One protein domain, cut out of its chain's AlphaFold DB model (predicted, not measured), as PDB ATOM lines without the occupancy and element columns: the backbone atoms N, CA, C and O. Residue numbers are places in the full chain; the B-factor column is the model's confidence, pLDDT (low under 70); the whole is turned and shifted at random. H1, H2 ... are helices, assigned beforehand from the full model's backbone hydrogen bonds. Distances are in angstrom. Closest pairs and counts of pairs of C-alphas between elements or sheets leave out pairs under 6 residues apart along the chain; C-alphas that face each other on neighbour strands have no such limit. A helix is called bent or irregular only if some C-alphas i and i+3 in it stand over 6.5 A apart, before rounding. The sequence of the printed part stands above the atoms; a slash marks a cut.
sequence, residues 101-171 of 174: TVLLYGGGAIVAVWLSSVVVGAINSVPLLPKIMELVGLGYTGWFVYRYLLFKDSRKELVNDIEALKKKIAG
ATOM      1  N   THR A 101     163.496 160.294 172.410       80.19
ATOM      2  CA  THR A 101     164.465 161.301 172.873       80.19
ATOM      3  C   THR A 101     165.797 160.659 173.246       80.19
ATOM      4  O   THR A 101     166.844 161.207 172.918       80.19
ATOM      5  N   VAL A 102     165.784 159.473 173.865       83.56
ATOM      6  CA  VAL A 102     167.019 158.732 174.183       83.56
ATOM      7  C   VAL A 102     167.661 158.131 172.928       83.56
ATOM      8  O   VAL A 102     168.883 158.170 172.807       83.56
ATOM      9  N   LEU A 103     166.877 157.682 171.943       86.69
ATOM     10  CA  LEU A 103     167.392 157.304 170.620       86.69
ATOM     11  C   LEU A 103     167.956 158.510 169.851       86.69
ATOM     12  O   LEU A 103     169.016 158.392 169.241       86.69
ATOM     13  N   LEU A 104     167.300 159.673 169.908       90.94
ATOM     14  CA  LEU A 104     167.780 160.900 169.263       90.94
ATOM     15  C   LEU A 104     169.050 161.443 169.931       90.94
ATOM     16  O   LEU A 104     169.980 161.835 169.232       90.94
ATOM     17  N   TYR A 105     169.124 161.434 171.263       90.31
ATOM     18  CA  TYR A 105     170.305 161.879 172.005       90.31
ATOM     19  C   TYR A 105     171.460 160.874 171.907       90.31
ATOM     20  O   TYR A 105     172.585 161.270 171.627       90.31
ATOM     21  N   GLY A 106     171.196 159.574 172.067       94.00
ATOM     22  CA  GLY A 106     172.205 158.517 171.946       94.00
ATOM     23  C   GLY A 106     172.729 158.372 170.517       94.00
ATOM     24  O   GLY A 106     173.938 158.393 170.295       94.00
ATOM     25  N   GLY A 107     171.832 158.316 169.529       94.56
ATOM     26  CA  GLY A 107     172.193 158.338 168.110       94.56
ATOM     27  C   GLY A 107     172.893 159.640 167.715       94.56
ATOM     28  O   GLY A 107     173.918 159.604 167.040       94.56
ATOM     29  N   GLY A 108     172.410 160.784 168.208       95.25
ATOM     30  CA  GLY A 108     173.048 162.089 168.031       95.25
ATOM     31  C   GLY A 108     174.453 162.158 168.632       95.25
ATOM     32  O   GLY A 108     175.354 162.686 167.988       95.25
ATOM     33  N   ALA A 109     174.680 161.566 169.807       95.38
ATOM     34  CA  ALA A 109     175.997 161.468 170.431       95.38
ATOM     35  C   ALA A 109     176.946 160.562 169.629       95.38
ATOM     36  O   ALA A 109     178.094 160.941 169.401       95.38
ATOM     37  N   ILE A 110     176.471 159.414 169.132       95.56
ATOM     38  CA  ILE A 110     177.254 158.527 168.253       95.56
ATOM     39  C   ILE A 110     177.641 159.257 166.957       95.56
ATOM     40  O   ILE A 110     178.809 159.245 166.568       95.56
ATOM     41  N   VAL A 111     176.693 159.952 166.318       95.25
ATOM     42  CA  VAL A 111     176.943 160.753 165.108       95.25
ATOM     43  C   VAL A 111     177.882 161.928 165.397       95.25
ATOM     44  O   VAL A 111     178.766 162.197 164.587       95.25
ATOM     45  N   ALA A 112     177.761 162.594 166.548       94.88
ATOM     46  CA  ALA A 112     178.651 163.682 166.949       94.88
ATOM     47  C   ALA A 112     180.085 163.194 167.211       94.88
ATOM     48  O   ALA A 112     181.033 163.843 166.774       94.88
ATOM     49  N   VAL A 113     180.265 162.037 167.858       94.88
ATOM     50  CA  VAL A 113     181.583 161.407 168.051       94.88
ATOM     51  C   VAL A 113     182.179 160.963 166.714       94.88
ATOM     52  O   VAL A 113     183.358 161.211 166.464       94.88
ATOM     53  N   TRP A 114     181.379 160.374 165.820       93.44
ATOM     54  CA  TRP A 114     181.828 159.992 164.478       93.44
ATOM     55  C   TRP A 114     182.239 161.210 163.638       93.44
ATOM     56  O   TRP A 114     183.340 161.236 163.089       93.44
ATOM     57  N   LEU A 115     181.411 162.258 163.602       91.81
ATOM     58  CA  LEU A 115     181.698 163.501 162.884       91.81
ATOM     59  C   LEU A 115     182.914 164.231 163.476       91.81
ATOM     60  O   LEU A 115     183.762 164.709 162.726       91.81
ATOM     61  N   SER A 116     183.046 164.261 164.804       92.81
ATOM     62  CA  SER A 116     184.229 164.788 165.496       92.81
ATOM     63  C   SER A 116     185.491 164.002 165.124       92.81
ATOM     64  O   SER A 116     186.511 164.603 164.798       92.81
ATOM     65  N   SER A 117     185.413 162.668 165.058       85.38
ATOM     66  CA  SER A 117     186.512 161.811 164.598       85.38
ATOM     67  C   SER A 117     186.911 162.106 163.145       85.38
ATOM     68  O   SER A 117     188.098 162.238 162.848       85.38
ATOM     69  N   VAL A 118     185.941 162.324 162.246       85.19
ATOM     70  CA  VAL A 118     186.202 162.760 160.859       85.19
ATOM     71  C   VAL A 118     186.874 164.139 160.820       85.19
ATOM     72  O   VAL A 118     187.841 164.320 160.080       85.19
ATOM     73  N   VAL A 119     186.426 165.102 161.633       82.62
ATOM     74  CA  VAL A 119     187.013 166.454 161.703       82.62
ATOM     75  C   VAL A 119     188.432 166.430 162.284       82.62
ATOM     76  O   VAL A 119     189.338 167.006 161.690       82.62
ATOM     77  N   VAL A 120     188.673 165.723 163.391       82.69
ATOM     78  CA  VAL A 120     190.014 165.569 163.990       82.69
ATOM     79  C   VAL A 120     190.945 164.779 163.061       82.69
ATOM     80  O   VAL A 120     192.121 165.128 162.919       82.69
ATOM     81  N   GLY A 121     190.422 163.770 162.363       77.62
ATOM     82  CA  GLY A 121     191.124 163.064 161.294       77.62
ATOM     83  C   GLY A 121     191.515 163.993 160.141       77.62
ATOM     84  O   GLY A 121     192.641 163.905 159.657       77.62
ATOM     85  N   ALA A 122     190.645 164.929 159.753       76.62
ATOM     86  CA  ALA A 122     190.900 165.929 158.714       76.62
ATOM     87  C   ALA A 122     191.813 167.089 159.150       76.62
ATOM     88  O   ALA A 122     192.483 167.672 158.303       76.62
ATOM     89  N   ILE A 123     191.894 167.404 160.446       71.75
ATOM     90  CA  ILE A 123     192.857 168.381 160.983       71.75
ATOM     91  C   ILE A 123     194.271 167.786 160.984       71.75
ATOM     92  O   ILE A 123     195.212 168.431 160.527       71.75
ATOM     93  N   ASN A 124     194.423 166.534 161.428       72.75
ATOM     94  CA  ASN A 124     195.704 165.822 161.354       72.75
ATOM     95  C   ASN A 124     196.071 165.435 159.903       72.75
ATOM     96  O   ASN A 124     197.249 165.367 159.553       72.75
ATOM     97  N   SER A 125     195.074 165.245 159.033       67.44
ATOM     98  CA  SER A 125     195.239 165.033 157.587       67.44
ATOM     99  C   SER A 125     195.120 166.353 156.820       67.44
ATOM    100  O   SER A 125     194.151 166.586 156.095       67.44
ATOM    101  N   VAL A 126     196.165 167.178 156.927       65.56
ATOM    102  CA  VAL A 126     196.307 168.519 156.319       65.56
ATOM    103  C   VAL A 126     195.718 168.701 154.892       65.56
ATOM    104  O   VAL A 126     195.168 169.776 154.642       65.56
ATOM    105  N   PRO A 127     195.739 167.733 153.943       63.00
ATOM    106  CA  PRO A 127     195.122 167.925 152.621       63.00
ATOM    107  C   PRO A 127     193.580 167.797 152.533       63.00
ATOM    108  O   PRO A 127     193.066 167.836 151.415       63.00
ATOM    109  N   LEU A 128     192.813 167.642 153.626       62.28
ATOM    110  CA  LEU A 128     191.345 167.443 153.540       62.28
ATOM    111  C   LEU A 128     190.476 168.718 153.565       62.28
ATOM    112  O   LEU A 128     189.322 168.665 153.127       62.28
ATOM    113  N   LEU A 129     191.013 169.873 153.975       66.38
ATOM    114  CA  LEU A 129     190.282 171.157 153.962       66.38
ATOM    115  C   LEU A 129     189.610 171.506 152.610       66.38
ATOM    116  O   LEU A 129     188.456 171.945 152.642       66.38
ATOM    117  N   PRO A 130     190.231 171.282 151.427       74.94
ATOM    118  CA  PRO A 130     189.599 171.582 150.141       74.94
ATOM    119  C   PRO A 130     188.300 170.806 149.905       74.94
ATOM    120  O   PRO A 130     187.334 171.373 149.405       74.94
ATOM    121  N   LYS A 131     188.241 169.528 150.310       73.44
ATOM    122  CA  LYS A 131     187.058 168.677 150.099       73.44
ATOM    123  C   LYS A 131     185.918 168.995 151.062       73.44
ATOM    124  O   LYS A 131     184.755 168.878 150.681       73.44
ATOM    125  N   ILE A 132     186.233 169.463 152.270       79.44
ATOM    126  CA  ILE A 132     185.224 169.982 153.203       79.44
ATOM    127  C   ILE A 132     184.650 171.302 152.666       79.44
ATOM    128  O   ILE A 132     183.434 171.463 152.644       79.44
ATOM    129  N   MET A 133     185.491 172.209 152.158       80.69
ATOM    130  CA  MET A 133     185.034 173.464 151.538       80.69
ATOM    131  C   MET A 133     184.192 173.232 150.272       80.69
ATOM    132  O   MET A 133     183.183 173.904 150.081       80.69
ATOM    133  N   GLU A 134     184.546 172.247 149.444       83.00
ATOM    134  CA  GLU A 134     183.757 171.819 148.281       83.00
ATOM    135  C   GLU A 134     182.370 171.293 148.692       83.00
ATOM    136  O   GLU A 134     181.359 171.707 148.123       83.00
ATOM    137  N   LEU A 135     182.301 170.453 149.734       86.88
ATOM    138  CA  LEU A 135     181.039 169.935 150.273       86.88
ATOM    139  C   LEU A 135     180.185 171.032 150.932       86.88
ATOM    140  O   LEU A 135     178.968 171.042 150.755       86.88
ATOM    141  N   VAL A 136     180.800 171.975 151.652       86.69
ATOM    142  CA  VAL A 136     180.112 173.148 152.224       86.69
ATOM    143  C   VAL A 136     179.600 174.073 151.118       86.69
ATOM    144  O   VAL A 136     178.476 174.557 151.218       86.69
ATOM    145  N   GLY A 137     180.361 174.262 150.036       88.12
ATOM    146  CA  GLY A 137     179.922 174.995 148.848       88.12
ATOM    147  C   GLY A 137     178.699 174.351 148.194       88.12
ATOM    148  O   GLY A 137     177.684 175.017 148.015       88.12
ATOM    149  N   LEU A 138     178.745 173.040 147.937       91.50
ATOM    150  CA  LEU A 138     177.605 172.254 147.443       91.50
ATOM    151  C   LEU A 138     176.392 172.313 148.386       91.50
ATOM    152  O   LEU A 138     175.267 172.506 147.924       91.50
ATOM    153  N   GLY A 139     176.609 172.197 149.698       93.88
ATOM    154  CA  GLY A 139     175.562 172.304 150.714       93.88
ATOM    155  C   GLY A 139     174.913 173.690 150.747       93.88
ATOM    156  O   GLY A 139     173.687 173.791 150.763       93.88
ATOM    157  N   TYR A 140     175.712 174.758 150.679       89.50
ATOM    158  CA  TYR A 140     175.214 176.131 150.617       89.50
ATOM    159  C   TYR A 140     174.495 176.418 149.294       89.50
ATOM    160  O   TYR A 140     173.442 177.049 149.307       89.50
ATOM    161  N   THR A 141     174.981 175.902 148.160       91.19
ATOM    162  CA  THR A 141     174.276 175.981 146.870       91.19
ATOM    163  C   THR A 141     172.942 175.231 146.915       91.19
ATOM    164  O   THR A 141     171.931 175.779 146.482       91.19
ATOM    165  N   GLY A 142     172.894 174.023 147.482       91.81
ATOM    166  CA  GLY A 142     171.652 173.263 147.657       91.81
ATOM    167  C   GLY A 142     170.651 173.971 148.575       91.81
ATOM    168  O   GLY A 142     169.476 174.100 148.229       91.81
ATOM    169  N   TRP A 143     171.123 174.508 149.704       84.50
ATOM    170  CA  TRP A 143     170.322 175.320 150.623       84.50
ATOM    171  C   TRP A 143     169.822 176.613 149.967       84.50
ATOM    172  O   TRP A 143     168.651 176.955 150.113       84.50
ATOM    173  N   PHE A 144     170.662 177.295 149.185       81.94
ATOM    174  CA  PHE A 144     170.290 178.488 148.427       81.94
ATOM    175  C   PHE A 144     169.215 178.165 147.377       81.94
ATOM    176  O   PHE A 144     168.187 178.839 147.312       81.94
ATOM    177  N   VAL A 145     169.380 177.089 146.603       86.88
ATOM    178  CA  VAL A 145     168.366 176.651 145.629       86.88
ATOM    179  C   VAL A 145     167.049 176.299 146.327       86.88
ATOM    180  O   VAL A 145     165.982 176.743 145.894       86.88
ATOM    181  N   TYR A 146     167.102 175.587 147.451       81.62
ATOM    182  CA  TYR A 146     165.915 175.275 148.246       81.62
ATOM    183  C   TYR A 146     165.236 176.537 148.812       81.62
ATOM    184  O   TYR A 146     164.021 176.709 148.688       81.62
ATOM    185  N   ARG A 147     166.008 177.464 149.391       77.19
ATOM    186  CA  ARG A 147     165.473 178.645 150.078       77.19
ATOM    187  C   ARG A 147     164.993 179.741 149.125       77.19
ATOM    188  O   ARG A 147     164.012 180.404 149.462       77.19
ATOM    189  N   TYR A 148     165.641 179.932 147.975       68.94
ATOM    190  CA  TYR A 148     165.369 181.052 147.062       68.94
ATOM    191  C   TYR A 148     164.674 180.649 145.751       68.94
ATOM    192  O   TYR A 148     163.903 181.450 145.227       68.94
ATOM    193  N   LEU A 149     164.868 179.425 145.231       68.50
ATOM    194  CA  LEU A 149     164.159 178.965 144.023       68.50
ATOM    195  C   LEU A 149     162.905 178.132 144.333       68.50
ATOM    196  O   LEU A 149     161.939 178.212 143.570       68.50
ATOM    197  N   LEU A 150     162.870 177.336 145.407       62.34
ATOM    198  CA  LEU A 150     161.718 176.465 145.701       62.34
ATOM    199  C   LEU A 150     160.568 177.176 146.440       62.34
ATOM    200  O   LEU A 150     159.405 176.922 146.122       62.34
ATOM    201  N   PHE A 151     160.853 178.116 147.348       56.56
ATOM    202  CA  PHE A 151     159.810 178.921 148.001       56.56
ATOM    203  C   PHE A 151     159.224 179.991 147.059       56.56
ATOM    204  O   PHE A 151     159.936 180.837 146.519       56.56
ATOM    205  N   LYS A 152     157.897 179.964 146.865       50.84
ATOM    206  CA  LYS A 152     157.164 180.791 145.880       50.84
ATOM    207  C   LYS A 152     157.097 182.286 146.218       50.84
ATOM    208  O   LYS A 152     156.770 183.090 145.341       50.84
ATOM    209  N   ASP A 153     157.374 182.651 147.462       52.69
ATOM    210  CA  ASP A 153     157.260 184.025 147.956       52.69
ATOM    211  C   ASP A 153     158.542 184.806 147.682       52.69
ATOM    212  O   ASP A 153     158.501 185.822 146.986       52.69
ATOM    213  N   SER A 154     159.695 184.229 148.036       52.44
ATOM    214  CA  SER A 154     161.004 184.805 147.714       52.44
ATOM    215  C   SER A 154     161.265 184.921 146.206       52.44
ATOM    216  O   SER A 154     162.069 185.753 145.812       52.44
ATOM    217  N   ARG A 155     160.539 184.204 145.330       56.97
ATOM    218  CA  ARG A 155     160.586 184.464 143.874       56.97
ATOM    219  C   ARG A 155     160.089 185.858 143.471       56.97
ATOM    220  O   ARG A 155     160.490 186.331 142.414       56.97
ATOM    221  N   LYS A 156     159.208 186.499 144.250       56.06
ATOM    222  CA  LYS A 156     158.728 187.866 143.959       56.06
ATOM    223  C   LYS A 156     159.659 188.912 144.559       56.06
ATOM    224  O   LYS A 156     160.024 189.860 143.876       56.06
ATOM    225  N   GLU A 157     160.088 188.695 145.802       57.12
ATOM    226  CA  GLU A 157     161.062 189.562 146.474       57.12
ATOM    227  C   GLU A 157     162.390 189.595 145.715       57.12
ATOM    228  O   GLU A 157     162.871 190.673 145.400       57.12
ATOM    229  N   LEU A 158     162.929 188.441 145.306       61.25
ATOM    230  CA  LEU A 158     164.223 188.385 144.624       61.25
ATOM    231  C   LEU A 158     164.192 189.034 143.228       61.25
ATOM    232  O   LEU A 158     165.204 189.577 142.802       61.25
ATOM    233  N   VAL A 159     163.052 189.026 142.525       66.56
ATOM    234  CA  VAL A 159     162.895 189.787 141.269       66.56
ATOM    235  C   VAL A 159     162.869 191.288 141.557       66.56
ATOM    236  O   VAL A 159     163.622 192.024 140.923       66.56
ATOM    237  N   ASN A 160     162.098 191.734 142.554       67.25
ATOM    238  CA  ASN A 160     162.069 193.141 142.967       67.25
ATOM    239  C   ASN A 160     163.446 193.634 143.446       67.25
ATOM    240  O   ASN A 160     163.863 194.727 143.070       67.25
ATOM    241  N   ASP A 161     164.178 192.833 144.222       70.00
ATOM    242  CA  ASP A 161     165.526 193.155 144.700       70.00
ATOM    243  C   ASP A 161     166.543 193.180 143.555       70.00
ATOM    244  O   ASP A 161     167.382 194.079 143.504       70.00
ATOM    245  N   ILE A 162     166.463 192.244 142.600       72.12
ATOM    246  CA  ILE A 162     167.311 192.256 141.400       72.12
ATOM    247  C   ILE A 162     166.992 193.474 140.524       72.12
ATOM    248  O   ILE A 162     167.923 194.100 140.021       72.12
ATOM    249  N   GLU A 163     165.728 193.868 140.368       73.62
ATOM    250  CA  GLU A 163     165.353 195.091 139.647       73.62
ATOM    251  C   GLU A 163     165.779 196.364 140.392       73.62
ATOM    252  O   GLU A 163     166.298 197.290 139.765       73.62
ATOM    253  N   ALA A 164     165.664 196.399 141.721       75.38
ATOM    254  CA  ALA A 164     166.123 197.511 142.549       75.38
ATOM    255  C   ALA A 164     167.656 197.654 142.524       75.38
ATOM    256  O   ALA A 164     168.167 198.763 142.349       75.38
ATOM    257  N   LEU A 165     168.404 196.549 142.632       75.69
ATOM    258  CA  LEU A 165     169.859 196.539 142.448       75.69
ATOM    259  C   LEU A 165     170.226 196.934 141.018       75.69
ATOM    260  O   LEU A 165     171.082 197.796 140.843       75.69
ATOM    261  N   LYS A 166     169.557 196.382 140.000       75.25
ATOM    262  CA  LYS A 166     169.785 196.735 138.592       75.25
ATOM    263  C   LYS A 166     169.554 198.225 138.353       75.25
ATOM    264  O   LYS A 166     170.418 198.853 137.758       75.25
ATOM    265  N   LYS A 167     168.473 198.822 138.870       80.12
ATOM    266  CA  LYS A 167     168.221 200.274 138.786       80.12
ATOM    267  C   LYS A 167     169.307 201.085 139.505       80.12
ATOM    268  O   LYS A 167     169.787 202.075 138.961       80.12
ATOM    269  N   LYS A 168     169.730 200.649 140.697       74.81
ATOM    270  CA  LYS A 168     170.743 201.338 141.517       74.81
ATOM    271  C   LYS A 168     172.182 201.184 140.990       74.81
ATOM    272  O   LYS A 168     173.029 202.004 141.324       74.81
ATOM    273  N   ILE A 169     172.460 200.158 140.181       74.75
ATOM    274  CA  ILE A 169     173.775 199.885 139.570       74.75
ATOM    275  C   ILE A 169     173.848 200.418 138.130       74.75
ATOM    276  O   ILE A 169     174.890 200.922 137.726       74.75
ATOM    277  N   ALA A 170     172.752 200.361 137.365       74.25
ATOM    278  CA  ALA A 170     172.682 200.872 135.991       74.25
ATOM    279  C   ALA A 170     172.607 202.408 135.897       74.25
ATOM    280  O   ALA A 170     172.632 202.946 134.795       74.25
ATOM    281  N   GLY A 171     172.542 203.113 137.031       65.75
ATOM    282  CA  GLY A 171     172.879 204.533 137.087       65.75
ATOM    283  C   GLY A 171     171.888 205.474 136.404       65.75
ATOM    284  O   GLY A 171     172.318 206.430 135.765       65.75
TER     285      GLY A 171
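This is residues 101 to 171 of the 174 residues of an uncharacterized protein of Musa acuminata subsp. malaccensis (UniProt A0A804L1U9). What shape do these coordinates make? Going along the printed part, three helices follow one another end to end in an open zigzag: H1 and H2 meet near their ends as a V, and H3 turns off at a second corner at the far end of H2. The zigzag is flat, spanning 53 by 37 by 14 A, and there is no shared core. What is it made of? The printed part has 71 residues with three named helices in the order H1, H2, H3 and no named strand, an all-helix class, and it is extended, with a radius of gyration of the C-alphas of 19.8 A.

Where does the first helix run? H1 covers residues 101 to 124, from C-alpha 101 at (164.465, 161.301, 172.873) to C-alpha 124 at (195.704, 165.822, 161.354), a length of 33.6 A. What comes next? H2, the longest helix by residues, covers residues 126 to 150 and is 37.0 A long; it is irregular, with C-alphas 127 and 130 standing 7.1 A apart. Where does the last helix end? H3 covers residues 154 to 169, is 21.4 A long, and ends with C-alpha 169 at (173.775, 199.885, 139.570).

How do H1 and H2 stand? They only just touch, with 3 pairs of C-alphas within 8 A, and only at the corner by their link, through residues 122 to 123 of H1 and 128 to 129 of H2. Their closest C-alphas, those of Ala 122 and Leu 128, are 5.4 A apart, and they run opposite ways at a steep tilt of 48 degrees. And H2 and H3? They touch only at the corner by their link, residues 147 to 149 of H2 with 154 to 158 of H3, the closest C-alphas being those of Tyr 148 and Ser 154 at 5.8 A. Their lines are about perpendicular, at 76 degrees, while H1 and H3 are apart. What do the backbones show? Each O i to N i+4 pair in H1 is within hydrogen-bond range, against 18 of 21 in H2 and 11 of 12 in H3.

How large is it, and which parts stand free? The two C-alphas farthest apart, those of Val 102 and Gly 171, are 59.2 A apart. Residues 101 to 118 of H1, 133 to 146 of H2 and 159 to 171, of which 159 to 169 belong to H3, stand free. Is the printed part continuous? It has no cut, and both links, H1 to H2 and H2 to H3, are tight. Where is the model's confidence low? The mean pLDDT of the printed part is 78.0, and residues 125 to 129, 148 to 160 and 171 are under 70.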